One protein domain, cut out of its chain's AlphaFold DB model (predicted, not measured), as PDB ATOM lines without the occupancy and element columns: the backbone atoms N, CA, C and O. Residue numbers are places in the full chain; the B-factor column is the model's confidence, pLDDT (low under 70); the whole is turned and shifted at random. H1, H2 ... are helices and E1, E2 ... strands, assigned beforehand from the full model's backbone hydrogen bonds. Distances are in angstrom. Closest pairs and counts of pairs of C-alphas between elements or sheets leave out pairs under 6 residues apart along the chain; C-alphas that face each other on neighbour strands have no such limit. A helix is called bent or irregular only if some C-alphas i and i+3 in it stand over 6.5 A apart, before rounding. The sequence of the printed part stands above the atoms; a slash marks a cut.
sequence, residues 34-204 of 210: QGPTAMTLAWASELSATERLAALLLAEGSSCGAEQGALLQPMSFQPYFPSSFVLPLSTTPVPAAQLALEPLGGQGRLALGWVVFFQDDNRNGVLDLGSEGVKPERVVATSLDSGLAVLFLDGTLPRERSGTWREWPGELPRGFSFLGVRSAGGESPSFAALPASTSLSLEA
ATOM      1  N   GLN A  34      -9.679 -45.394  29.468       62.09
ATOM      2  CA  GLN A  34      -8.623 -46.288  29.961       62.09
ATOM      3  C   GLN A  34      -7.265 -45.596  29.821       62.09
ATOM      4  O   GLN A  34      -6.825 -45.338  28.704       62.09
ATOM      5  N   GLY A  35      -6.626 -45.301  30.951       69.88
ATOM      6  CA  GLY A  35      -5.330 -44.629  31.007       69.88
ATOM      7  C   GLY A  35      -5.290 -43.539  32.082       69.88
ATOM      8  O   GLY A  35      -6.315 -43.268  32.710       69.88
ATOM      9  N   PRO A  36      -4.110 -42.949  32.335       77.81
ATOM     10  CA  PRO A  36      -4.001 -41.718  33.113       77.81
ATOM     11  C   PRO A  36      -4.839 -40.600  32.479       77.81
ATOM     12  O   PRO A  36      -4.911 -40.463  31.258       77.81
ATOM     13  N   THR A  37      -5.487 -39.802  33.318       80.38
ATOM     14  CA  THR A  37      -6.343 -38.699  32.881       80.38
ATOM     15  C   THR A  37      -6.033 -37.454  33.681       80.38
ATOM     16  O   THR A  37      -5.688 -37.541  34.858       80.38
ATOM     17  N   ALA A  38      -6.219 -36.293  33.078       82.75
ATOM     18  CA  ALA A  38      -6.048 -35.028  33.766       82.75
ATOM     19  C   ALA A  38      -7.162 -34.053  33.393       82.75
ATOM     20  O   ALA A  38      -7.971 -34.284  32.489       82.75
ATOM     21  N   MET A  39      -7.216 -32.966  34.156       84.81
ATOM     22  CA  MET A  39      -8.123 -31.864  33.908       84.81
ATOM     23  C   MET A  39      -7.339 -30.563  33.840       84.81
ATOM     24  O   MET A  39      -6.354 -30.370  34.551       84.81
ATOM     25  N   THR A  40      -7.809 -29.652  33.002       87.25
ATOM     26  CA  THR A  40      -7.284 -28.292  32.906       87.25
ATOM     27  C   THR A  40      -8.437 -27.303  32.817       87.25
ATOM     28  O   THR A  40      -9.520 -27.640  32.328       87.25
ATOM     29  N   LEU A  41      -8.217 -26.089  33.312       88.81
ATOM     30  CA  LEU A  41      -9.121 -24.975  33.079       88.81
ATOM     31  C   LEU A  41      -8.610 -24.226  31.852       88.81
ATOM     32  O   LEU A  41      -7.501 -23.690  31.854       88.81
ATOM     33  N   ALA A  42      -9.399 -24.235  30.787       91.56
ATOM     34  CA  ALA A  42      -9.091 -23.527  29.559       91.56
ATOM     35  C   ALA A  42      -9.772 -22.158  29.590       91.56
ATOM     36  O   ALA A  42     -10.968 -22.069  29.855       91.56
ATOM     37  N   TRP A  43      -9.015 -21.096  29.329       93.44
ATOM     38  CA  TRP A  43      -9.518 -19.726  29.303       93.44
ATOM     39  C   TRP A  43      -9.526 -19.159  27.885       93.44
ATOM     40  O   TRP A  43      -8.557 -19.323  27.139       93.44
ATOM     41  N   ALA A  44     -10.583 -18.431  27.526       92.56
ATOM     42  CA  ALA A  44     -10.619 -17.657  26.294       92.56
ATOM     43  C   ALA A  44      -9.508 -16.593  26.310       92.56
ATOM     44  O   ALA A  44      -9.378 -15.821  27.258       92.56
ATOM     45  N   SER A  45      -8.696 -16.558  25.255       89.31
ATOM     46  CA  SER A  45      -7.491 -15.721  25.176       89.31
ATOM     47  C   SER A  45      -7.762 -14.269  24.773       89.31
ATOM     48  O   SER A  45      -6.907 -13.405  24.944       89.31
ATOM     49  N   GLU A  46      -8.948 -13.988  24.237       89.94
ATOM     50  CA  GLU A  46      -9.335 -12.675  23.731       89.94
ATOM     51  C   GLU A  46     -10.861 -12.497  23.733       89.94
ATOM     52  O   GLU A  46     -11.635 -13.436  23.953       89.94
ATOM     53  N   LEU A  47     -11.309 -11.268  23.465       85.38
ATOM     54  CA  LEU A  47     -12.727 -10.911  23.448       85.38
ATOM     55  C   LEU A  47     -13.516 -11.690  22.384       85.38
ATOM     56  O   LEU A  47     -14.573 -12.235  22.682       85.38
ATOM     57  N   SER A  48     -12.981 -11.818  21.171       85.50
ATOM     58  CA  SER A  48     -13.569 -12.624  20.089       85.50
ATOM     59  C   SER A  48     -13.715 -14.097  20.470       85.50
ATOM     60  O   SER A  48     -14.718 -14.726  20.131       85.50
ATOM     61  N   ALA A  49     -12.733 -14.655  21.182       86.44
ATOM     62  CA  ALA A  49     -12.803 -16.020  21.696       86.44
ATOM     63  C   ALA A  49     -13.888 -16.150  22.777       86.44
ATOM     64  O   ALA A  49     -14.649 -17.114  22.761       86.44
ATOM     65  N   THR A  50     -14.024 -15.148  23.649       86.25
ATOM     66  CA  THR A  50     -15.094 -15.085  24.659       86.25
ATOM     67  C   THR A  50     -16.476 -15.031  24.015       86.25
ATOM     68  O   THR A  50     -17.368 -15.783  24.399       86.25
ATOM     69  N   GLU A  51     -16.667 -14.189  23.000       88.69
ATOM     70  CA  GLU A  51     -17.944 -14.084  22.290       88.69
ATOM     71  C   GLU A  51     -18.286 -15.366  21.531       88.69
ATOM     72  O   GLU A  51     -19.442 -15.789  21.529       88.69
ATOM     73  N   ARG A  52     -17.284 -16.019  20.928       88.00
ATOM     74  CA  ARG A  52     -17.453 -17.321  20.276       88.00
ATOM     75  C   ARG A  52     -17.853 -18.399  21.276       88.00
ATOM     76  O   ARG A  52     -18.775 -19.156  20.998       88.00
ATOM     77  N   LEU A  53     -17.190 -18.449  22.427       87.81
ATOM     78  CA  LEU A  53     -17.503 -19.387  23.499       87.81
ATOM     79  C   LEU A  53     -18.923 -19.181  24.033       87.81
ATOM     80  O   LEU A  53     -19.682 -20.136  24.167       87.81
ATOM     81  N   ALA A  54     -19.310 -17.926  24.264       88.81
ATOM     82  CA  ALA A  54     -20.670 -17.573  24.641       88.81
ATOM     83  C   ALA A  54     -21.683 -18.029  23.573       88.81
ATOM     84  O   ALA A  54     -22.697 -18.646  23.890       88.81
ATOM     85  N   ALA A  55     -21.401 -17.791  22.292       88.88
ATOM     86  CA  ALA A  55     -22.269 -18.256  21.215       88.88
ATOM     87  C   ALA A  55     -22.383 -19.792  21.166       88.88
ATOM     88  O   ALA A  55     -23.480 -20.302  20.949       88.88
ATOM     89  N   LEU A  56     -21.285 -20.526  21.401       87.88
ATOM     90  CA  LEU A  56     -21.289 -21.993  21.471       87.88
ATOM     91  C   LEU A  56     -22.164 -22.505  22.616       87.88
ATOM     92  O   LEU A  56     -22.979 -23.398  22.390       87.88
ATOM     93  N   LEU A  57     -22.041 -21.902  23.802       87.62
ATOM     94  CA  LEU A  57     -22.885 -22.224  24.951       87.62
ATOM     95  C   LEU A  57     -24.366 -22.028  24.616       87.62
ATOM     96  O   LEU A  57     -25.147 -22.957  24.779       87.62
ATOM     97  N   LEU A  58     -24.748 -20.852  24.099       88.00
ATOM     98  CA  LEU A  58     -26.144 -20.539  23.753       88.00
ATOM     99  C   LEU A  58     -26.726 -21.467  22.686       88.00
ATOM    100  O   LEU A  58     -27.931 -21.708  22.675       88.00
ATOM    101  N   ALA A  59     -25.885 -21.943  21.769       85.00
ATOM    102  CA  ALA A  59     -26.292 -22.840  20.701       85.00
ATOM    103  C   ALA A  59     -26.352 -24.315  21.131       85.00
ATOM    104  O   ALA A  59     -26.713 -25.145  20.297       85.00
ATOM    105  N   GLU A  60     -25.965 -24.644  22.373       77.12
ATOM    106  CA  GLU A  60     -25.744 -26.025  22.834       77.12
ATOM    107  C   GLU A  60     -24.856 -26.811  21.842       77.12
ATOM    108  O   GLU A  60     -25.071 -27.988  21.547       77.12
ATOM    109  N   GLY A  61     -23.884 -26.111  21.246       66.50
ATOM    110  CA  GLY A  61     -23.012 -26.644  20.205       66.50
ATOM    111  C   GLY A  61     -21.889 -27.510  20.774       66.50
ATOM    112  O   GLY A  61     -21.513 -27.377  21.935       66.50
ATOM    113  N   SER A  62     -21.302 -28.371  19.935       68.75
ATOM    114  CA  SER A  62     -20.113 -29.136  20.330       68.75
ATOM    115  C   SER A  62     -18.931 -28.206  20.597       68.75
ATOM    116  O   SER A  62     -18.666 -27.275  19.833       68.75
ATOM    117  N   SER A  63     -18.191 -28.504  21.658       71.00
ATOM    118  CA  SER A  63     -17.004 -27.768  22.082       71.00
ATOM    119  C   SER A  63     -15.705 -28.215  21.411       71.00
ATOM    120  O   SER A  63     -14.645 -27.725  21.799       71.00
ATOM    121  N   CYS A  64     -15.735 -29.159  20.463       76.06
ATOM    122  CA  CYS A  64     -14.500 -29.687  19.885       76.06
ATOM    123  C   CYS A  64     -13.640 -28.581  19.264       76.06
ATOM    124  O   CYS A  64     -14.100 -27.833  18.398       76.06
ATOM    125  N   GLY A  65     -12.372 -28.515  19.677       76.19
ATOM    126  CA  GLY A  65     -11.424 -27.515  19.204       76.19
ATOM    127  C   GLY A  65     -11.536 -26.168  19.917       76.19
ATOM    128  O   GLY A  65     -10.769 -25.266  19.589       76.19
ATOM    129  N   ALA A  66     -12.441 -25.996  20.887       81.25
ATOM    130  CA  ALA A  66     -12.518 -24.764  21.675       81.25
ATOM    131  C   ALA A  66     -11.237 -24.541  22.495       81.25
ATOM    132  O   ALA A  66     -10.830 -23.402  22.716       81.25
ATOM    133  N   GLU A  67     -10.580 -25.625  22.913       79.25
ATOM    134  CA  GLU A  67      -9.288 -25.629  23.603       79.25
ATOM    135  C   GLU A  67      -8.135 -25.108  22.735       79.25
ATOM    136  O   GLU A  67      -7.125 -24.641  23.264       79.25
ATOM    137  N   GLN A  68      -8.286 -25.119  21.409       80.69
ATOM    138  CA  GLN A  68      -7.268 -24.608  20.499       80.69
ATOM    139  C   GLN A  68      -7.191 -23.082  20.595       80.69
ATOM    140  O   GLN A  68      -8.126 -22.358  20.253       80.69
ATOM    141  N   GLY A  69      -6.042 -22.580  21.051       75.94
ATOM    142  CA  GLY A  69      -5.832 -21.148  21.287       75.94
ATOM    143  C   GLY A  69      -6.353 -20.654  22.640       75.94
ATOM    144  O   GLY A  69      -6.312 -19.446  22.894       75.94
ATOM    145  N   ALA A  70      -6.811 -21.562  23.507       82.81
ATOM    146  CA  ALA A  70      -7.108 -21.258  24.896       82.81
ATOM    147  C   ALA A  70      -5.822 -21.136  25.727       82.81
ATOM    148  O   ALA A  70      -4.794 -21.750  25.431       82.81
ATOM    149  N   LEU A  71      -5.893 -20.359  26.804       83.19
ATOM    150  CA  LEU A  71      -4.849 -20.320  27.820       83.19
ATOM    151  C   LEU A  71      -5.138 -21.409  28.849       83.19
ATOM    152  O   LEU A  71      -6.143 -21.354  29.556       83.19
ATOM    153  N   LEU A  72      -4.266 -22.411  28.896       84.62
ATOM    154  CA  LEU A  72      -4.438 -23.587  29.738       84.62
ATOM    155  C   LEU A  72      -3.867 -23.336  31.133       84.62
ATOM    156  O   LEU A  72      -2.715 -22.927  31.284       84.62
ATOM    157  N   GLN A  73      -4.669 -23.623  32.150       81.19
ATOM    158  CA  GLN A  73      -4.282 -23.587  33.550       81.19
ATOM    159  C   GLN A  73      -4.395 -25.009  34.121       81.19
ATOM    160  O   GLN A  73      -5.514 -25.470  34.375       81.19
ATOM    161  N   PRO A  74      -3.259 -25.711  34.313       74.38
ATOM    162  CA  PRO A  74      -3.255 -27.084  34.802       74.38
ATOM    163  C   PRO A  74      -3.982 -27.219  36.139       74.38
ATOM    164  O   PRO A  74      -3.882 -26.342  37.002       74.38
ATOM    165  N   MET A  75      -4.679 -28.339  36.325       72.25
ATOM    166  CA  MET A  75      -5.340 -28.683  37.585       72.25
ATOM    167  C   MET A  75      -4.746 -29.974  38.149       72.25
ATOM    168  O   MET A  75      -4.005 -30.688  37.473       72.25
ATOM    169  N   SER A  76      -5.018 -30.261  39.422       61.53
ATOM    170  CA  SER A  76      -4.440 -31.427  40.090       61.53
ATOM    171  C   SER A  76      -4.799 -32.731  39.367       61.53
ATOM    172  O   SER A  76      -5.968 -33.049  39.159       61.53
ATOM    173  N   PHE A  77      -3.758 -33.484  39.015       59.34
ATOM    174  CA  PHE A  77      -3.816 -34.784  38.353       59.34
ATOM    175  C   PHE A  77      -4.565 -35.835  39.186       59.34
ATOM    176  O   PHE A  77      -4.396 -35.901  40.408       59.34
ATOM    177  N   GLN A  78      -5.317 -36.715  38.517       58.19
ATOM    178  CA  GLN A  78      -5.858 -37.927  39.131       58.19
ATOM    179  C   GLN A  78      -5.526 -39.168  38.287       58.19
ATOM    180  O   GLN A  78      -5.777 -39.188  37.088       58.19
ATOM    181  N   PRO A  79      -4.997 -40.249  38.893       51.28
ATOM    182  CA  PRO A  79      -4.496 -41.402  38.144       51.28
ATOM    183  C   PRO A  79      -5.579 -42.230  37.436       51.28
ATOM    184  O   PRO A  79      -5.233 -43.093  36.629       51.28
ATOM    185  N   TYR A  80      -6.858 -41.994  37.733       60.44
ATOM    186  CA  TYR A  80      -7.993 -42.695  37.146       60.44
ATOM    187  C   TYR A  80      -9.137 -41.722  36.886       60.44
ATOM    188  O   TYR A  80      -9.293 -40.751  37.621       60.44
ATOM    189  N   PHE A  81      -9.955 -42.049  35.884       57.44
ATOM    190  CA  PHE A  81     -11.174 -41.332  35.535       57.44
ATOM    191  C   PHE A  81     -12.093 -41.204  36.766       57.44
ATOM    192  O   PHE A  81     -12.625 -42.222  37.226       57.44
ATOM    193  N   PRO A  82     -12.243 -40.005  37.355       60.22
ATOM    194  CA  PRO A  82     -12.982 -39.862  38.596       60.22
ATOM    195  C   PRO A  82     -14.476 -40.031  38.346       60.22
ATOM    196  O   PRO A  82     -15.035 -39.391  37.465       60.22
ATOM    197  N   SER A  83     -15.146 -40.832  39.173       62.41
ATOM    198  CA  SER A  83     -16.613 -40.806  39.248       62.41
ATOM    199  C   SER A  83     -17.128 -39.497  39.855       62.41
ATOM    200  O   SER A  83     -18.272 -39.130  39.621       62.41
ATOM    201  N   SER A  84     -16.286 -38.801  40.625       66.75
ATOM    202  CA  SER A  84     -16.588 -37.526  41.273       66.75
ATOM    203  C   SER A  84     -15.330 -36.670  41.416       66.75
ATOM    204  O   SER A  84     -14.285 -37.193  41.817       66.75
ATOM    205  N   PHE A  85     -15.419 -35.366  41.171       68.94
ATOM    206  CA  PHE A  85     -14.318 -34.427  41.388       68.94
ATOM    207  C   PHE A  85     -14.777 -33.174  42.133       68.94
ATOM    208  O   PHE A  85     -15.958 -32.830  42.154       68.94
ATOM    209  N   VAL A  86     -13.800 -32.503  42.741       70.12
ATOM    210  CA  VAL A  86     -13.955 -31.226  43.436       70.12
ATOM    211  C   VAL A  86     -12.879 -30.300  42.892       70.12
ATOM    212  O   VAL A  86     -11.690 -30.583  43.051       70.12
ATOM    213  N   LEU A  87     -13.284 -29.223  42.227       71.06
ATOM    214  CA  LEU A  87     -12.367 -28.237  41.671       71.06
ATOM    215  C   LEU A  87     -12.474 -26.919  42.451       71.06
ATOM    216  O   LEU A  87     -13.489 -26.231  42.331       71.06
ATOM    217  N   PRO A  88     -11.441 -26.538  43.227       68.19
ATOM    218  CA  PRO A  88     -11.395 -25.223  43.847       68.19
ATOM    219  C   PRO A  88     -11.049 -24.152  42.806       68.19
ATOM    220  O   PRO A  88      -9.950 -24.138  42.249       68.19
ATOM    221  N   LEU A  89     -11.959 -23.207  42.579       76.06
ATOM    222  CA  LEU A  89     -11.684 -21.994  41.810       76.06
ATOM    223  C   LEU A  89     -11.111 -20.927  42.745       76.06
ATOM    224  O   LEU A  89     -11.791 -20.000  43.176       76.06
ATOM    225  N   SER A  90      -9.852 -21.116  43.135       70.19
ATOM    226  CA  SER A  90      -9.149 -20.227  44.071       70.19
ATOM    227  C   SER A  90      -8.057 -19.389  43.413       70.19
ATOM    228  O   SER A  90      -7.572 -18.431  44.007       70.19
ATOM    229  N   THR A  91      -7.639 -19.760  42.204       71.81
ATOM    230  CA  THR A  91      -6.534 -19.106  41.505       71.81
ATOM    231  C   THR A  91      -7.094 -18.234  40.404       71.81
ATOM    232  O   THR A  91      -7.645 -18.750  39.430       71.81
ATOM    233  N   THR A  92      -6.928 -16.921  40.559       82.19
ATOM    234  CA  THR A  92      -7.250 -15.919  39.543       82.19
ATOM    235  C   THR A  92      -6.724 -16.358  38.170       82.19
ATOM    236  O   THR A  92      -5.586 -16.834  38.095       82.19
ATOM    237  N   PRO A  93      -7.506 -16.190  37.085       87.31
ATOM    238  CA  PRO A  93      -7.043 -16.510  35.740       87.31
ATOM    239  C   PRO A  93      -5.707 -15.833  35.441       87.31
ATOM    240  O   PRO A  93      -5.453 -14.715  35.899       87.31
ATOM    241  N   VAL A  94      -4.864 -16.468  34.627       84.81
ATOM    242  CA  VAL A  94      -3.603 -15.854  34.189       84.81
ATOM    243  C   VAL A  94      -3.864 -14.463  33.585       84.81
ATOM    244  O   VAL A  94      -4.853 -14.300  32.870       84.81
ATOM    245  N   PRO A  95      -3.007 -13.445  33.809       88.31
ATOM    246  CA  PRO A  95      -3.286 -12.077  33.356       88.31
ATOM    247  C   PRO A  95      -3.605 -11.949  31.861       88.31
ATOM    248  O   PRO A  95      -4.396 -11.096  31.475       88.31
ATOM    249  N   ALA A  96      -3.029 -12.818  31.023       87.62
ATOM    250  CA  ALA A  96      -3.298 -12.858  29.586       87.62
ATOM    251  C   ALA A  96      -4.730 -13.312  29.229       87.62
ATOM    252  O   ALA A  96      -5.203 -12.988  28.149       87.62
ATOM    253  N   ALA A  97      -5.419 -14.025  30.124       90.19
ATOM    254  CA  ALA A  97      -6.824 -14.412  29.976       90.19
ATOM    255  C   ALA A  97      -7.796 -13.341  30.497       90.19
ATOM    256  O   ALA A  97      -9.000 -13.427  30.262       90.19
ATOM    257  N   GLN A  98      -7.297 -12.347  31.240       93.12
ATOM    258  CA  GLN A  98      -8.131 -11.334  31.877       93.12
ATOM    259  C   GLN A  98      -8.382 -10.150  30.939       93.12
ATOM    260  O   GLN A  98      -7.550  -9.248  30.785       93.12
ATOM    261  N   LEU A  99      -9.569 -10.128  30.350       92.69
ATOM    262  CA  LEU A  99     -10.026  -9.121  29.407       92.69
ATOM    263  C   LEU A  99     -10.494  -7.861  30.129       92.69
ATOM    264  O   LEU A  99     -11.288  -7.925  31.065       92.69
ATOM    265  N   ALA A 100     -10.024  -6.709  29.658       92.94
ATOM    266  CA  ALA A 100     -10.465  -5.401  30.127       92.94
ATOM    267  C   ALA A 100     -11.940  -5.159  29.760       92.94
ATOM    268  O   ALA A 100     -12.339  -5.370  28.612       92.94
ATOM    269  N   LEU A 101     -12.739  -4.691  30.720       91.75
ATOM    270  CA  LEU A 101     -14.157  -4.365  30.526       91.75
ATOM    271  C   LEU A 101     -14.378  -2.928  30.033       91.75
ATOM    272  O   LEU A 101     -15.445  -2.618  29.502       91.75
ATOM    273  N   GLU A 102     -13.386  -2.049  30.177       92.62
ATOM    274  CA  GLU A 102     -13.461  -0.637  29.787       92.62
ATOM    275  C   GLU A 102     -13.842  -0.428  28.311       92.62
ATOM    276  O   GLU A 102     -14.704   0.415  28.051       92.62
ATOM    277  N   PRO A 103     -13.301  -1.189  27.331       89.88
ATOM    278  CA  PRO A 103     -13.691  -1.047  25.925       89.88
ATOM    279  C   PRO A 103     -15.170  -1.346  25.658       89.88
ATOM    280  O   PRO A 103     -15.712  -0.901  24.649       89.88
ATOM    281  N   LEU A 104     -15.820  -2.089  26.555       88.06
ATOM    282  CA  LEU A 104     -17.234  -2.447  26.469       88.06
ATOM    283  C   LEU A 104     -18.134  -1.472  27.244       88.06
ATOM    284  O   LEU A 104     -19.351  -1.615  27.207       88.06
ATOM    285  N   GLY A 105     -17.563  -0.491  27.954       90.19
ATOM    286  CA  GLY A 105     -18.296   0.413  28.847       90.19
ATOM    287  C   GLY A 105     -18.523  -0.140  30.260       90.19
ATOM    288  O   GLY A 105     -19.363   0.383  30.994       90.19
ATOM    289  N   GLY A 106     -17.807  -1.205  30.636       91.50
ATOM    290  CA  GLY A 106     -17.723  -1.708  32.007       91.50
ATOM    291  C   GLY A 106     -16.495  -1.162  32.745       91.50
ATOM    292  O   GLY A 106     -15.860  -0.203  32.307       91.50
ATOM    293  N   GLN A 107     -16.161  -1.775  33.881       93.19
ATOM    294  CA  GLN A 107     -14.952  -1.466  34.656       93.19
ATOM    295  C   GLN A 107     -14.318  -2.757  35.152       93.19
ATOM    296  O   GLN A 107     -15.052  -3.647  35.585       93.19
ATOM    297  N   GLY A 108     -12.986  -2.831  35.138       92.75
ATOM    298  CA  GLY A 108     -12.244  -3.966  35.676       92.75
ATOM    299  C   GLY A 108     -12.003  -5.067  34.645       92.75
ATOM    300  O   GLY A 108     -11.781  -4.788  33.466       92.75
ATOM    301  N   ARG A 109     -11.990  -6.327  35.086       94.12
ATOM    302  CA  ARG A 109     -11.569  -7.467  34.265       94.12
ATOM    303  C   ARG A 109     -12.564  -8.613  34.288       94.12
ATOM    304  O   ARG A 109     -13.220  -8.854  35.298       94.12
ATOM    305  N   LEU A 110     -12.624  -9.349  33.185       93.62
ATOM    306  CA  LEU A 110     -13.340 -10.616  33.098       93.62
ATOM    307  C   LEU A 110     -12.446 -11.716  32.515       93.62
ATOM    308  O   LEU A 110     -11.530 -11.424  31.753       93.62
ATOM    309  N   ALA A 111     -12.750 -12.974  32.796       94.06
ATOM    310  CA  ALA A 111     -12.253 -14.099  32.009       94.06
ATOM    311  C   ALA A 111     -13.352 -15.151  31.895       94.06
ATOM    312  O   ALA A 111     -14.017 -15.451  32.884       94.06
ATOM    313  N   LEU A 112     -13.539 -15.710  30.701       93.69
ATOM    314  CA  LEU A 112     -14.473 -16.807  30.473       93.69
ATOM    315  C   LEU A 112     -13.675 -18.069  30.154       93.69
ATOM    316  O   LEU A 112     -12.824 -18.066  29.264       93.69
ATOM    317  N   GLY A 113     -13.927 -19.128  30.906       92.25
ATOM    318  CA  GLY A 113     -13.219 -20.392  30.809       92.25
ATOM    319  C   GLY A 113     -14.148 -21.587  30.918       92.25
ATOM    320  O   GLY A 113     -15.356 -21.454  31.103       92.25
ATOM    321  N   TRP A 114     -13.586 -22.776  30.765       91.12
ATOM    322  CA  TRP A 114     -14.312 -24.035  30.851       91.12
ATOM    323  C   TRP A 114     -13.378 -25.163  31.259       91.12
ATOM    324  O   TRP A 114     -12.163 -25.109  31.047       91.12
ATOM    325  N   VAL A 115     -13.954 -26.195  31.867       87.50
ATOM    326  CA  VAL A 115     -13.193 -27.369  32.290       87.50
ATOM    327  C   VAL A 115     -13.003 -28.285  31.092       87.50
ATOM    328  O   VAL A 115     -13.964 -28.593  30.385       87.50
ATOM    329  N   VAL A 116     -11.770 -28.737  30.887       87.31
ATOM    330  CA  VAL A 116     -11.408 -29.728  29.873       87.31
ATOM    331  C   VAL A 116     -10.868 -30.963  30.569       87.31
ATOM    332  O   VAL A 116      -9.970 -30.870  31.407       87.31
ATOM    333  N   PHE A 117     -11.403 -32.119  30.196       84.62
ATOM    334  CA  PHE A 117     -10.934 -33.424  30.632       84.62
ATOM    335  C   PHE A 117     -10.266 -34.146  29.460       84.62
ATOM    336  O   PHE A 117     -10.855 -34.255  28.379       84.62
ATOM    337  N   PHE A 118      -9.064 -34.679  29.670       85.19
ATOM    338  CA  PHE A 118      -8.263 -35.288  28.606       85.19
ATOM    339  C   PHE A 118      -7.486 -36.530  29.065       85.19
ATOM    340  O   PHE A 118      -7.319 -36.786  30.263       85.19
ATOM    341  N   GLN A 119      -7.054 -37.337  28.093       85.62
ATOM    342  CA  GLN A 119      -6.135 -38.455  28.318       85.62
ATOM    343  C   GLN A 119      -4.705 -37.926  28.420       85.62
ATOM    344  O   GLN A 119      -4.200 -37.380  27.447       85.62
ATOM    345  N   ASP A 120      -4.076 -38.124  29.578       84.38
ATOM    346  CA  ASP A 120      -2.731 -37.632  29.909       84.38
ATOM    347  C   ASP A 120      -1.720 -38.781  29.796       84.38
ATOM    348  O   ASP A 120      -1.190 -39.294  30.788       84.38
ATOM    349  N   ASP A 121      -1.535 -39.279  28.570       84.25
ATOM    350  CA  ASP A 121      -0.779 -40.509  28.301       84.25
ATOM    351  C   ASP A 121       0.684 -40.405  28.771       84.25
ATOM    352  O   ASP A 121       1.286 -41.413  29.168       84.25
ATOM    353  N   ASN A 122       1.254 -39.195  28.760       84.75
ATOM    354  CA  ASN A 122       2.626 -38.933  29.190       84.75
ATOM    355  C   ASN A 122       2.750 -38.560  30.686       84.75
ATOM    356  O   ASN A 122       3.867 -38.560  31.211       84.75
ATOM    357  N   ARG A 123       1.621 -38.355  31.383       84.62
ATOM    358  CA  ARG A 123       1.512 -38.056  32.821       84.62
ATOM    359  C   ARG A 123       2.179 -36.746  33.228       84.62
ATOM    360  O   ARG A 123       2.761 -36.669  34.315       84.62
ATOM    361  N   ASN A 124       2.149 -35.741  32.358       82.31
ATOM    362  CA  ASN A 124       2.701 -34.421  32.652       82.31
ATOM    363  C   ASN A 124       1.658 -33.482  33.297       82.31
ATOM    364  O   ASN A 124       2.041 -32.434  33.821       82.31
ATOM    365  N   GLY A 125       0.372 -33.865  33.310       80.31
ATOM    366  CA  GLY A 125      -0.737 -33.070  33.838       80.31
ATOM    367  C   GLY A 125      -1.097 -31.841  32.995       80.31
ATOM    368  O   GLY A 125      -1.796 -30.952  33.483       80.31
ATOM    369  N   VAL A 126      -0.615 -31.757  31.757       85.00
ATOM    370  CA  VAL A 126      -0.748 -30.616  30.848       85.00
ATOM    371  C   VAL A 126      -1.332 -31.100  29.531       85.00
ATOM    372  O   VAL A 126      -0.770 -31.976  28.896       85.00
ATOM    373  N   LEU A 127      -2.419 -30.462  29.096       86.25
ATOM    374  CA  LEU A 127      -3.048 -30.793  27.822       86.25
ATOM    375  C   LEU A 127      -2.115 -30.451  26.652       86.25
ATOM    376  O   LEU A 127      -1.926 -29.276  26.317       86.25
ATOM    377  N   ASP A 128      -1.577 -31.479  26.007       86.12
ATOM    378  CA  ASP A 128      -0.742 -31.343  24.819       86.12
ATOM    379  C   ASP A 128      -1.622 -31.232  23.565       86.12
ATOM    380  O   ASP A 128      -2.108 -32.222  23.025       86.12
ATOM    381  N   LEU A 129      -1.790 -30.018  23.030       82.31
ATOM    382  CA  LEU A 129      -2.591 -29.756  21.815       82.31
ATOM    383  C   LEU A 129      -1.907 -30.184  20.500       82.31
ATOM    384  O   LEU A 129      -2.380 -29.873  19.407       82.31
ATOM    385  N   GLY A 130      -0.792 -30.905  20.602       76.19
ATOM    386  CA  GLY A 130       0.029 -31.322  19.473       76.19
ATOM    387  C   GLY A 130       1.036 -30.251  19.041       76.19
ATOM    388  O   GLY A 130       0.773 -29.052  19.014       76.19
ATOM    389  N   SER A 131       2.232 -30.708  18.688       73.38
ATOM    390  CA  SER A 131       3.285 -29.922  18.033       73.38
ATOM    391  C   SER A 131       3.987 -30.817  17.007       73.38
ATOM    392  O   SER A 131       3.637 -31.994  16.890       73.38
ATOM    393  N   GLU A 132       4.934 -30.306  16.213       67.69
ATOM    394  CA  GLU A 132       5.629 -31.153  15.231       67.69
ATOM    395  C   GLU A 132       6.227 -32.408  15.896       67.69
ATOM    396  O   GLU A 132       7.136 -32.331  16.716       67.69
ATOM    397  N   GLY A 133       5.697 -33.582  15.534       67.75
ATOM    398  CA  GLY A 133       6.139 -34.879  16.054       67.75
ATOM    399  C   GLY A 133       5.459 -35.353  17.345       67.75
ATOM    400  O   GLY A 133       5.687 -36.497  17.737       67.75
ATOM    401  N   VAL A 134       4.595 -34.544  17.970       77.62
ATOM    402  CA  VAL A 134       3.812 -34.923  19.158       77.62
ATOM    403  C   VAL A 134       2.338 -34.994  18.778       77.62
ATOM    404  O   VAL A 134       1.751 -34.007  18.335       77.62
ATOM    405  N   LYS A 135       1.738 -36.178  18.932       81.00
ATOM    406  CA  LYS A 135       0.300 -36.355  18.718       81.00
ATOM    407  C   LYS A 135      -0.459 -35.572  19.801       81.00
ATOM    408  O   LYS A 135      -0.059 -35.687  20.958       81.00
ATOM    409  N   PRO A 136      -1.521 -34.826  19.451       84.31
ATOM    410  CA  PRO A 136      -2.366 -34.205  20.454       84.31
ATOM    411  C   PRO A 136      -2.961 -35.248  21.399       84.31
ATOM    412  O   PRO A 136      -3.263 -36.386  21.007       84.31
ATOM    413  N   GLU A 137      -3.119 -34.839  22.646       86.81
ATOM    414  CA  GLU A 137      -3.867 -35.583  23.636       86.81
ATOM    415  C   GLU A 137      -5.355 -35.539  23.338       86.81
ATOM    416  O   GLU A 137      -5.911 -34.563  22.834       86.81
ATOM    417  N   ARG A 138      -6.017 -36.641  23.670       84.81
ATOM    418  CA  ARG A 138      -7.432 -36.806  23.381       84.81
ATOM    419  C   ARG A 138      -8.261 -36.085  24.432       84.81
ATOM    420  O   ARG A 138      -8.279 -36.505  25.591       84.81
ATOM    421  N   VAL A 139      -9.041 -35.098  24.001       86.00
ATOM    422  CA  VAL A 139     -10.108 -34.514  24.821       86.00
ATOM    423  C   VAL A 139     -11.272 -35.501  24.906       86.00
ATOM    424  O   VAL A 139     -11.752 -36.034  23.901       86.00
ATOM    425  N   VAL A 140     -11.696 -35.785  26.134       82.50
ATOM    426  CA  VAL A 140     -12.733 -36.779  26.435       82.50
ATOM    427  C   VAL A 140     -14.067 -36.111  26.755       82.50
ATOM    428  O   VAL A 140     -15.106 -36.656  26.395       82.50
ATOM    429  N   ALA A 141     -14.046 -34.972  27.450       81.75
ATOM    430  CA  ALA A 141     -15.238 -34.205  27.802       81.75
ATOM    431  C   ALA A 141     -14.872 -32.754  28.129       81.75
ATOM    432  O   ALA A 141     -13.757 -32.475  28.581       81.75
ATOM    433  N   THR A 142     -15.834 -31.846  27.979       85.75
ATOM    434  CA  THR A 142     -15.705 -30.466  28.453       85.75
ATOM    435  C   THR A 142     -16.953 -30.015  29.207       85.75
ATOM    436  O   THR A 142     -18.047 -30.513  28.955       85.75
ATOM    437  N   SER A 143     -16.830 -29.026  30.102       85.31
ATOM    438  CA  SER A 143     -18.009 -28.460  30.784       85.31
ATOM    439  C   SER A 143     -18.995 -27.781  29.832       85.31
ATOM    440  O   SER A 143     -20.175 -27.665  30.155       85.31
ATOM    441  N   LEU A 144     -18.533 -27.384  28.644       86.94
ATOM    442  CA  LEU A 144     -19.360 -26.778  27.605       86.94
ATOM    443  C   LEU A 144     -20.371 -27.771  27.024       86.94
ATOM    444  O   LEU A 144     -21.490 -27.367  26.726       86.94
ATOM    445  N   ASP A 145     -20.022 -29.062  26.941       81.44
ATOM    446  CA  ASP A 145     -20.940 -30.125  26.493       81.44
ATOM    447  C   ASP A 145     -22.149 -30.284  27.435       81.44
ATOM    448  O   ASP A 145     -23.198 -30.803  27.050       81.44
ATOM    449  N   SER A 146     -22.002 -29.808  28.671       79.00
ATOM    450  CA  SER A 146     -23.047 -29.754  29.695       79.00
ATOM    451  C   SER A 146     -23.651 -28.353  29.845       79.00
ATOM    452  O   SER A 146     -24.391 -28.099  30.795       79.00
ATOM    453  N   GLY A 147     -23.323 -27.431  28.932       85.06
ATOM    454  CA  GLY A 147     -23.821 -26.058  28.919       85.06
ATOM    455  C   GLY A 147     -23.270 -25.174  30.039       85.06
ATOM    456  O   GLY A 147     -23.935 -24.207  30.407       85.06
ATOM    457  N   LEU A 148     -22.094 -25.496  30.593       87.75
ATOM    458  CA  LEU A 148     -21.492 -24.785  31.721       87.75
ATOM    459  C   LEU A 148     -20.133 -24.172  31.360       87.75
ATOM    460  O   LEU A 148     -19.227 -24.842  30.855       87.75
ATOM    461  N   ALA A 149     -19.962 -22.904  31.717       91.25
ATOM    462  CA  ALA A 149     -18.687 -22.200  31.703       91.25
ATOM    463  C   ALA A 149     -18.355 -21.612  33.076       91.25
ATOM    464  O   ALA A 149     -19.222 -21.407  33.924       91.25
ATOM    465  N   VAL A 150     -17.074 -21.336  33.279       90.75
ATOM    466  CA  VAL A 150     -16.532 -20.653  34.449       90.75
ATOM    467  C   VAL A 150     -16.293 -19.198  34.078       90.75
ATOM    468  O   VAL A 150     -15.579 -18.901  33.123       90.75
ATOM    469  N   LEU A 151     -16.865 -18.283  34.842       91.50
ATOM    470  CA  LEU A 151     -16.619 -16.859  34.724       91.50
ATOM    471  C   LEU A 151     -15.772 -16.401  35.908       91.50
ATOM    472  O   LEU A 151     -16.074 -16.729  37.049       91.50
ATOM    473  N   PHE A 152     -14.756 -15.598  35.631       92.06
ATOM    474  CA  PHE A 152     -14.114 -14.741  36.617       92.06
ATOM    475  C   PHE A 152     -14.483 -13.286  36.323       92.06
ATOM    476  O   PHE A 152     -14.370 -12.848  35.177       92.06
ATOM    477  N   LEU A 153     -14.897 -12.537  37.343       92.00
ATOM    478  CA  LEU A 153     -15.233 -11.121  37.247       92.00
ATOM    479  C   LEU A 153     -14.582 -10.337  38.388       92.00
ATOM    480  O   LEU A 153     -14.913 -10.517  39.555       92.00
ATOM    481  N   ASP A 154     -13.724  -9.386  38.049       92.38
ATOM    482  CA  ASP A 154     -13.221  -8.378  38.979       92.38
ATOM    483  C   ASP A 154     -13.634  -6.996  38.484       92.38
ATOM    484  O   ASP A 154     -12.891  -6.324  37.771       92.38
ATOM    485  N   GLY A 155     -14.868  -6.593  38.796       91.69
ATOM    486  CA  GLY A 155     -15.377  -5.293  38.380       91.69
ATOM    487  C   GLY A 155     -16.884  -5.246  38.196       91.69
ATOM    488  O   GLY A 155     -17.635  -5.807  38.995       91.69
ATOM    489  N   THR A 156     -17.326  -4.514  37.174       91.38
ATOM    490  CA  THR A 156     -18.742  -4.348  36.825       91.38
ATOM    491  C   THR A 156     -18.942  -4.491  35.326       91.38
ATOM    492  O   THR A 156     -18.260  -3.825  34.539       91.38
ATOM    493  N   LEU A 157     -19.924  -5.304  34.944       90.31
ATOM    494  CA  LEU A 157     -20.342  -5.453  33.556       90.31
ATOM    495  C   LEU A 157     -20.851  -4.127  32.961       90.31
ATOM    496  O   LEU A 157     -21.335  -3.256  33.693       90.31
ATOM    497  N   PRO A 158     -20.767  -3.964  31.630       89.62
ATOM    498  CA  PRO A 158     -21.293  -2.787  30.954       89.62
ATOM    499  C   PRO A 158     -22.811  -2.661  31.117       89.62
ATOM    500  O   PRO A 158     -23.552  -3.642  31.033       89.62
ATOM    501  N   ARG A 159     -23.290  -1.426  31.322       86.94
ATOM    502  CA  ARG A 159     -24.731  -1.135  31.453       86.94
ATOM    503  C   ARG A 159     -25.469  -1.307  30.129       86.94
ATOM    504  O   ARG A 159     -26.550  -1.892  30.091       86.94
ATOM    505  N   GLU A 160     -24.884  -0.787  29.056       88.06
ATOM    506  CA  GLU A 160     -25.400  -0.931  27.700       88.06
ATOM    507  C   GLU A 160     -24.800  -2.187  27.075       88.06
ATOM    508  O   GLU A 160     -23.585  -2.319  26.967       88.06
ATOM    509  N   ARG A 161     -25.657  -3.139  26.694       87.81
ATOM    510  CA  ARG A 161     -25.237  -4.466  26.231       87.81
ATOM    511  C   ARG A 161     -25.753  -4.735  24.822       87.81
ATOM    512  O   ARG A 161     -26.926  -4.504  24.514       87.81
ATOM    513  N   SER A 162     -24.871  -5.221  23.955       86.56
ATOM    514  CA  SER A 162     -25.163  -5.527  22.550       86.56
ATOM    515  C   SER A 162     -24.548  -6.867  22.135       86.56
ATOM    516  O   SER A 162     -23.683  -7.394  22.828       86.56
ATOM    517  N   GLY A 163     -25.026  -7.452  21.031       85.75
ATOM    518  CA  GLY A 163     -24.581  -8.783  20.600       85.75
ATOM    519  C   GLY A 163     -24.845  -9.856  21.662       85.75
ATOM    520  O   GLY A 163     -25.879  -9.822  22.329       85.75
ATOM    521  N   THR A 164     -23.894 -10.775  21.841       84.94
ATOM    522  CA  THR A 164     -23.966 -11.851  22.845       84.94
ATOM    523  C   THR A 164     -24.023 -11.318  24.276       84.94
ATOM    524  O   THR A 164     -24.668 -11.936  25.116       84.94
ATOM    525  N   TRP A 165     -23.447 -10.143  24.559       86.56
ATOM    526  CA  TRP A 165     -23.478  -9.514  25.886       86.56
ATOM    527  C   TRP A 165     -24.883  -9.175  26.374       86.56
ATOM    528  O   TRP A 165     -25.106  -9.076  27.580       86.56
ATOM    529  N   ARG A 166     -25.845  -8.987  25.460       89.81
ATOM    530  CA  ARG A 166     -27.248  -8.755  25.830       89.81
ATOM    531  C   ARG A 166     -27.824  -9.925  26.622       89.81
ATOM    532  O   ARG A 166     -28.632  -9.697  27.515       89.81
ATOM    533  N   GLU A 167     -27.365 -11.130  26.313       90.81
ATOM    534  CA  GLU A 167     -27.849 -12.365  26.920       90.81
ATOM    535  C   GLU A 167     -27.190 -12.656  28.273       90.81
ATOM    536  O   GLU A 167     -27.591 -13.589  28.958       90.81
ATOM    537  N   TRP A 168     -26.175 -11.883  28.676       89.94
ATOM    538  CA  TRP A 168     -25.495 -12.075  29.959       89.94
ATOM    539  C   TRP A 168     -26.394 -11.647  31.130       89.94
ATOM    540  O   TRP A 168     -27.284 -10.808  30.959       89.94
ATOM    541  N   PRO A 169     -26.160 -12.141  32.355       88.19
ATOM    542  CA  PRO A 169     -26.848 -11.627  33.533       88.19
ATOM    543  C   PRO A 169     -26.533 -10.139  33.742       88.19
ATOM    544  O   PRO A 169     -25.426  -9.679  33.469       88.19
ATOM    545  N   GLY A 170     -27.526  -9.363  34.186       84.06
ATOM    546  CA  GLY A 170     -27.347  -7.921  34.421       84.06
ATOM    547  C   GLY A 170     -26.478  -7.596  35.633       84.06
ATOM    548  O   GLY A 170     -25.851  -6.542  35.670       84.06
ATOM    549  N   GLU A 171     -26.424  -8.515  36.590       83.94
ATOM    550  CA  GLU A 171     -25.595  -8.435  37.783       83.94
ATOM    551  C   GLU A 171     -24.914  -9.787  37.982       83.94
ATOM    552  O   GLU A 171     -25.541 -10.835  37.814       83.94
ATOM    553  N   LEU A 172     -23.628  -9.744  38.313       86.50
ATOM    554  CA  LEU A 172     -22.806 -10.904  38.636       86.50
ATOM    555  C   LEU A 172     -21.947 -10.552  39.852       86.50
ATOM    556  O   LEU A 172     -21.479  -9.408  39.939       86.50
ATOM    557  N   PRO A 173     -21.762 -11.485  40.798       84.75
ATOM    558  CA  PRO A 173     -20.860 -11.259  41.914       84.75
ATOM    559  C   PRO A 173     -19.421 -11.125  41.403       84.75
ATOM    560  O   PRO A 173     -19.074 -11.577  40.310       84.75
ATOM    561  N   ARG A 174     -18.577 -10.471  42.203       88.06
ATOM    562  CA  ARG A 174     -17.133 -10.471  41.951       88.06
ATOM    563  C   ARG A 174     -16.545 -11.821  42.346       88.06
ATOM    564  O   ARG A 174     -17.039 -12.461  43.267       88.06
ATOM    565  N   GLY A 175     -15.450 -12.199  41.701       87.94
ATOM    566  CA  GLY A 175     -14.814 -13.497  41.869       87.94
ATOM    567  C   GLY A 175     -15.285 -14.481  40.809       87.94
ATOM    568  O   GLY A 175     -15.429 -14.113  39.642       87.94
ATOM    569  N   PHE A 176     -15.465 -15.735  41.206       87.12
ATOM    570  CA  PHE A 176     -15.891 -16.795  40.302       87.12
ATOM    571  C   PHE A 176     -17.414 -16.920  40.268       87.12
ATOM    572  O   PHE A 176     -18.102 -16.600  41.235       87.12
ATOM    573  N   SER A 177     -17.937 -17.328  39.121       88.00
ATOM    574  CA  SER A 177     -19.329 -17.729  38.946       88.00
ATOM    575  C   SER A 177     -19.414 -18.818  37.891       88.00
ATOM    576  O   SER A 177     -18.714 -18.766  36.876       88.00
ATOM    577  N   PHE A 178     -20.344 -19.749  38.054       87.94
ATOM    578  CA  PHE A 178     -20.731 -20.644  36.968       87.94
ATOM    579  C   PHE A 178     -21.761 -19.970  36.067       87.94
ATOM    580  O   PHE A 178     -22.785 -19.473  36.533       87.94
ATOM    581  N   LEU A 179     -21.499 -19.969  34.764       89.94
ATOM    582  CA  LEU A 179     -22.411 -19.465  33.749       89.94
ATOM    583  C   LEU A 179     -23.050 -20.647  33.023       89.94
ATOM    584  O   LEU A 179     -22.343 -21.500  32.492       89.94
ATOM    585  N   GLY A 180     -24.380 -20.681  32.984       89.50
ATOM    586  CA  GLY A 180     -25.140 -21.675  32.231       89.50
ATOM    587  C   GLY A 180     -26.203 -21.047  31.344       89.50
ATOM    588  O   GLY A 180     -26.527 -19.865  31.485       89.50
ATOM    589  N   VAL A 181     -26.762 -21.841  30.433       88.50
ATOM    590  CA  VAL A 181     -27.861 -21.406  29.563       88.50
ATOM    591  C   VAL A 181     -29.202 -21.742  30.198       88.50
ATOM    592  O   VAL A 181     -29.447 -22.860  30.647       88.50
ATOM    593  N   ARG A 182     -30.101 -20.761  30.208       84.62
ATOM    594  CA  ARG A 182     -31.497 -20.932  30.585       84.62
ATOM    595  C   ARG A 182     -32.372 -20.686  29.364       84.62
ATOM    596  O   ARG A 182     -32.368 -19.599  28.790       84.62
ATOM    597  N   SER A 183     -33.167 -21.691  29.016       79.19
ATOM    598  CA  SER A 183     -34.203 -21.589  27.995       79.19
ATOM    599  C   SER A 183     -35.563 -21.729  28.676       79.19
ATOM    600  O   SER A 183     -35.965 -22.819  29.084       79.19
ATOM    601  N   ALA A 184     -36.248 -20.607  28.908       65.00
ATOM    602  CA  ALA A 184     -37.639 -20.624  29.348       65.00
ATOM    603  C   ALA A 184     -38.518 -20.698  28.093       65.00
ATOM    604  O   ALA A 184     -38.387 -19.869  27.200       65.00
ATOM    605  N   GLY A 185     -39.362 -21.730  27.995       59.78
ATOM    606  CA  GLY A 185     -40.063 -22.092  26.759       59.78
ATOM    607  C   GLY A 185     -40.673 -20.903  26.005       59.78
ATOM    608  O   GLY A 185     -41.630 -20.294  26.476       59.78
ATOM    609  N   GLY A 186     -40.132 -20.628  24.812       71.38
ATOM    610  CA  GLY A 186     -40.582 -19.571  23.898       71.38
ATOM    611  C   GLY A 186     -39.724 -18.301  23.887       71.38
ATOM    612  O   GLY A 186     -39.902 -17.480  22.989       71.38
ATOM    613  N   GLU A 187     -38.793 -18.143  24.828       79.62
ATOM    614  CA  GLU A 187     -37.842 -17.028  24.868       79.62
ATOM    615  C   GLU A 187     -36.505 -17.403  24.213       79.62
ATOM    616  O   GLU A 187     -36.160 -18.581  24.093       79.62
ATOM    617  N   SER A 188     -35.749 -16.393  23.771       82.69
ATOM    618  CA  SER A 188     -34.365 -16.598  23.338       82.69
ATOM    619  C   SER A 188     -33.540 -17.157  24.503       82.69
ATOM    620  O   SER A 188     -33.729 -16.709  25.639       82.69
ATOM    621  N   PRO A 189     -32.626 -18.113  24.250       87.50
ATOM    622  CA  PRO A 189     -31.739 -18.605  25.292       87.50
ATOM    623  C   PRO A 189     -30.932 -17.436  25.854       87.50
ATOM    624  O   PRO A 189     -30.403 -16.618  25.102       87.50
ATOM    625  N   SER A 190     -30.853 -17.373  27.177       89.88
ATOM    626  CA  SER A 190     -30.073 -16.367  27.894       89.88
ATOM    627  C   SER A 190     -29.180 -17.039  28.920       89.88
ATOM    628  O   SER A 190     -29.401 -18.186  29.315       89.88
ATOM    629  N   PHE A 191     -28.142 -16.333  29.347       91.50
ATOM    630  CA  PHE A 191     -27.267 -16.829  30.388       91.50
ATOM    631  C   PHE A 191     -27.836 -16.557  31.774       91.50
ATOM    632  O   PHE A 191     -28.450 -15.523  32.041       91.50
ATOM    633  N   ALA A 192     -27.544 -17.469  32.691       90.06
ATOM    634  CA  ALA A 192     -27.793 -17.310  34.109       90.06
ATOM    635  C   ALA A 192     -26.530 -17.660  34.895       90.06
ATOM    636  O   ALA A 192     -25.824 -18.612  34.554       90.06
ATOM    637  N   ALA A 193     -26.276 -16.909  35.968       87.81
ATOM    638  CA  ALA A 193     -25.379 -17.377  37.011       87.81
ATOM    639  C   ALA A 193     -26.032 -18.579  37.696       87.81
ATOM    640  O   ALA A 193     -27.199 -18.515  38.097       87.81
ATOM    641  N   LEU A 194     -25.292 -19.674  37.798       84.69
ATOM    642  CA  LEU A 194     -25.735 -20.863  38.501       84.69
ATOM    643  C   LEU A 194     -25.315 -20.767  39.977       84.69
ATOM    644  O   LEU A 194     -24.353 -20.069  40.299       84.69
ATOM    645  N   PRO A 195     -26.027 -21.436  40.897       77.44
ATOM    646  CA  PRO A 195     -25.650 -21.452  42.308       77.44
ATOM    647  C   PRO A 195     -24.237 -22.014  42.518       77.44
ATOM    648  O   PRO A 195     -23.821 -22.917  41.798       77.44
ATOM    649  N   ALA A 196     -23.545 -21.595  43.577       66.69
ATOM    650  CA  ALA A 196     -22.237 -22.158  43.932       66.69
ATOM    651  C   ALA A 196     -22.269 -23.683  44.192       66.69
ATOM    652  O   ALA A 196     -21.259 -24.352  44.042       66.69
ATOM    653  N   SER A 197     -23.432 -24.253  44.539       67.31
ATOM    654  CA  SER A 197     -23.638 -25.700  44.710       67.31
ATOM    655  C   SER A 197     -23.992 -26.426  43.402       67.31
ATOM    656  O   SER A 197     -24.709 -27.428  43.426       67.31
ATOM    657  N   THR A 198     -23.616 -25.873  42.251       68.62
ATOM    658  CA  THR A 198     -23.911 -26.487  40.954       68.62
ATOM    659  C   THR A 198     -23.065 -27.737  40.772       68.62
ATOM    660  O   THR A 198     -21.841 -27.666  40.770       68.62
ATOM    661  N   SER A 199     -23.731 -28.876  40.580       69.38
ATOM    662  CA  SER A 199     -23.085 -30.120  40.174       69.38
ATOM    663  C   SER A 199     -22.900 -30.150  38.658       69.38
ATOM    664  O   SER A 199     -23.879 -30.023  37.916       69.38
ATOM    665  N   LEU A 200     -21.679 -30.373  38.184       72.50
ATOM    666  CA  LEU A 200     -21.395 -30.591  36.768       72.50
ATOM    667  C   LEU A 200     -21.456 -32.088  36.441       72.50
ATOM    668  O   LEU A 200     -20.678 -32.861  36.982       72.50
ATOM    669  N   SER A 201     -22.335 -32.495  35.527       70.12
ATOM    670  CA  SER A 201     -22.323 -33.852  34.965       70.12
ATOM    671  C   SER A 201     -21.665 -33.824  33.594       70.12
ATOM    672  O   SER A 201     -22.237 -33.262  32.662       70.12
ATOM    673  N   LEU A 202     -20.489 -34.426  33.453       69.81
ATOM    674  CA  LEU A 202     -19.769 -34.539  32.186       69.81
ATOM    675  C   LEU A 202     -20.019 -35.919  31.557       69.81
ATOM    676  O   LEU A 202     -19.761 -36.946  32.183       69.81
ATOM    677  N   GLU A 203     -20.485 -35.968  30.310       69.00
ATOM    678  CA  GLU A 203     -20.683 -37.227  29.577       69.00
ATOM    679  C   GLU A 203     -19.579 -37.436  28.527       69.00
ATOM    680  O   GLU A 203     -19.643 -36.919  27.413       69.00
ATOM    681  N   ALA A 204     -18.599 -38.285  28.843       59.12
ATOM    682  CA  ALA A 204     -17.446 -38.599  27.985       59.12
ATOM    683  C   ALA A 204     -17.783 -39.297  26.653       59.12
ATOM    684  O   ALA A 204     -16.910 -39.539  25.819       59.12
TER     685      ALA A 204
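This is residues 34 to 204 of the 210 residues of an uncharacterized protein of Archangium gephyra (UniProt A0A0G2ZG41). A strongly twisted antiparallel sheet runs the length of the domain along the long strand E4, with helix H1 over one of its faces. E1 and E2 lie to one side of E4, the bent strand E6 with E7 and E8 to the other side beside its first half, and short E5 beside its second half; E3 runs on the side of the sheet away from H1, and E9 packs on the short helix H2. The printed part has 171 residues with three named helices and nine named strands, in the order E1, H1, E2, E3, E4, E5, H2, E6, H3, E7, E8, E9; the class is mixed, helices and strands, with under half of the residues in named elements. The whole is compact, with a radius of gyration of the C-alphas of 16.1 A and spans of 47 by 35 by 28 A.

In the branched sheet, E4 is residues 107 to 119, 38.5 A long from C-alpha 107 at (-14.952, -1.466, 34.656) to C-alpha 119 at (-6.135, -38.455, 28.318). E1 is residues 37 to 43, 19.6 A, starting at C-alpha 37 at (-6.343, -38.699, 32.881), and E2 is residues 71 to 74. E5 is residues 139 to 142. E6, residues 148 to 156, measures 21.2 A and bends by 64 degrees at residue 153. E7 is residues 175 to 182, 21.5 A, and E8 is residues 190 to 194, 12.3 A. E3, residues 84 to 89, 16.3 A, and E9, residues 199 to 203, 13.0 A, pair with no named strand; C-alpha 203 is at (-20.683, -37.227, 29.577). H1 is residues 47 to 58, 16.5 A; H2 is residues 143 to 146 and H3 residues 163 to 167.

E4 has three neighbours in staggered pairing, E1 on one side, E5 and E6 on the other side. N 40 of E1 and O 116 of E4 are 2.9 A apart, and N 117 of E4 and O 141 of E5, which form a hairpin, 2.9 A. Between E4 and E6, N 111 and O 152 are 2.9 A apart. E2 is an edge strand beside E1, with N 43 and O 71 at 2.9 A. E7 is beside E6, with N 151 and O 177 at 2.8 A. E8, an edge strand, forms a hairpin with E7, with N 182 and O 190 at 2.8 A. Residues 99 to 100 pair antiparallel with residues 109 to 110 of E4. H1 is on the sheet at a height of 8.5 A, over E4 and E7 and only just not over E6, on which 2 of its C-alphas fall. On the local plane it stands at 59 degrees to E4, only just slantwise to the strands. The closest C-alphas of H1 and E4 are those of Thr 50 and Leu 112, 6.1 A apart. H1, with residues 51 to 55 alone, only just touches H3, with 3 pairs of C-alphas within 8 A, the closest those of Glu 51 and Thr 164, 6.4 A. H2 and H3 only graze the sheet. The closest C-alphas of H2 and E9 are those of Ser 146 and Leu 202, 6.3 A. E3 and E9 are near each other; E3 and E4 are apart. Every O i to N i+4 pair of H1 is within hydrogen-bond range; H3 has 0 of 1, but 2 of 2 O i to N i+3 pairs, and H2 is too short for an O i to N i+4 pair.

The C-alphas farthest apart are those of Gly 133 and Gly 186, 49.8 A. The printed part has no cut. The long links are H1 to E2, E3 to E4 and E4 to E5. The mean pLDDT of the printed part is 82.2, and 26 residues are under 70, among them residues 76 to 85 and 196 to 199.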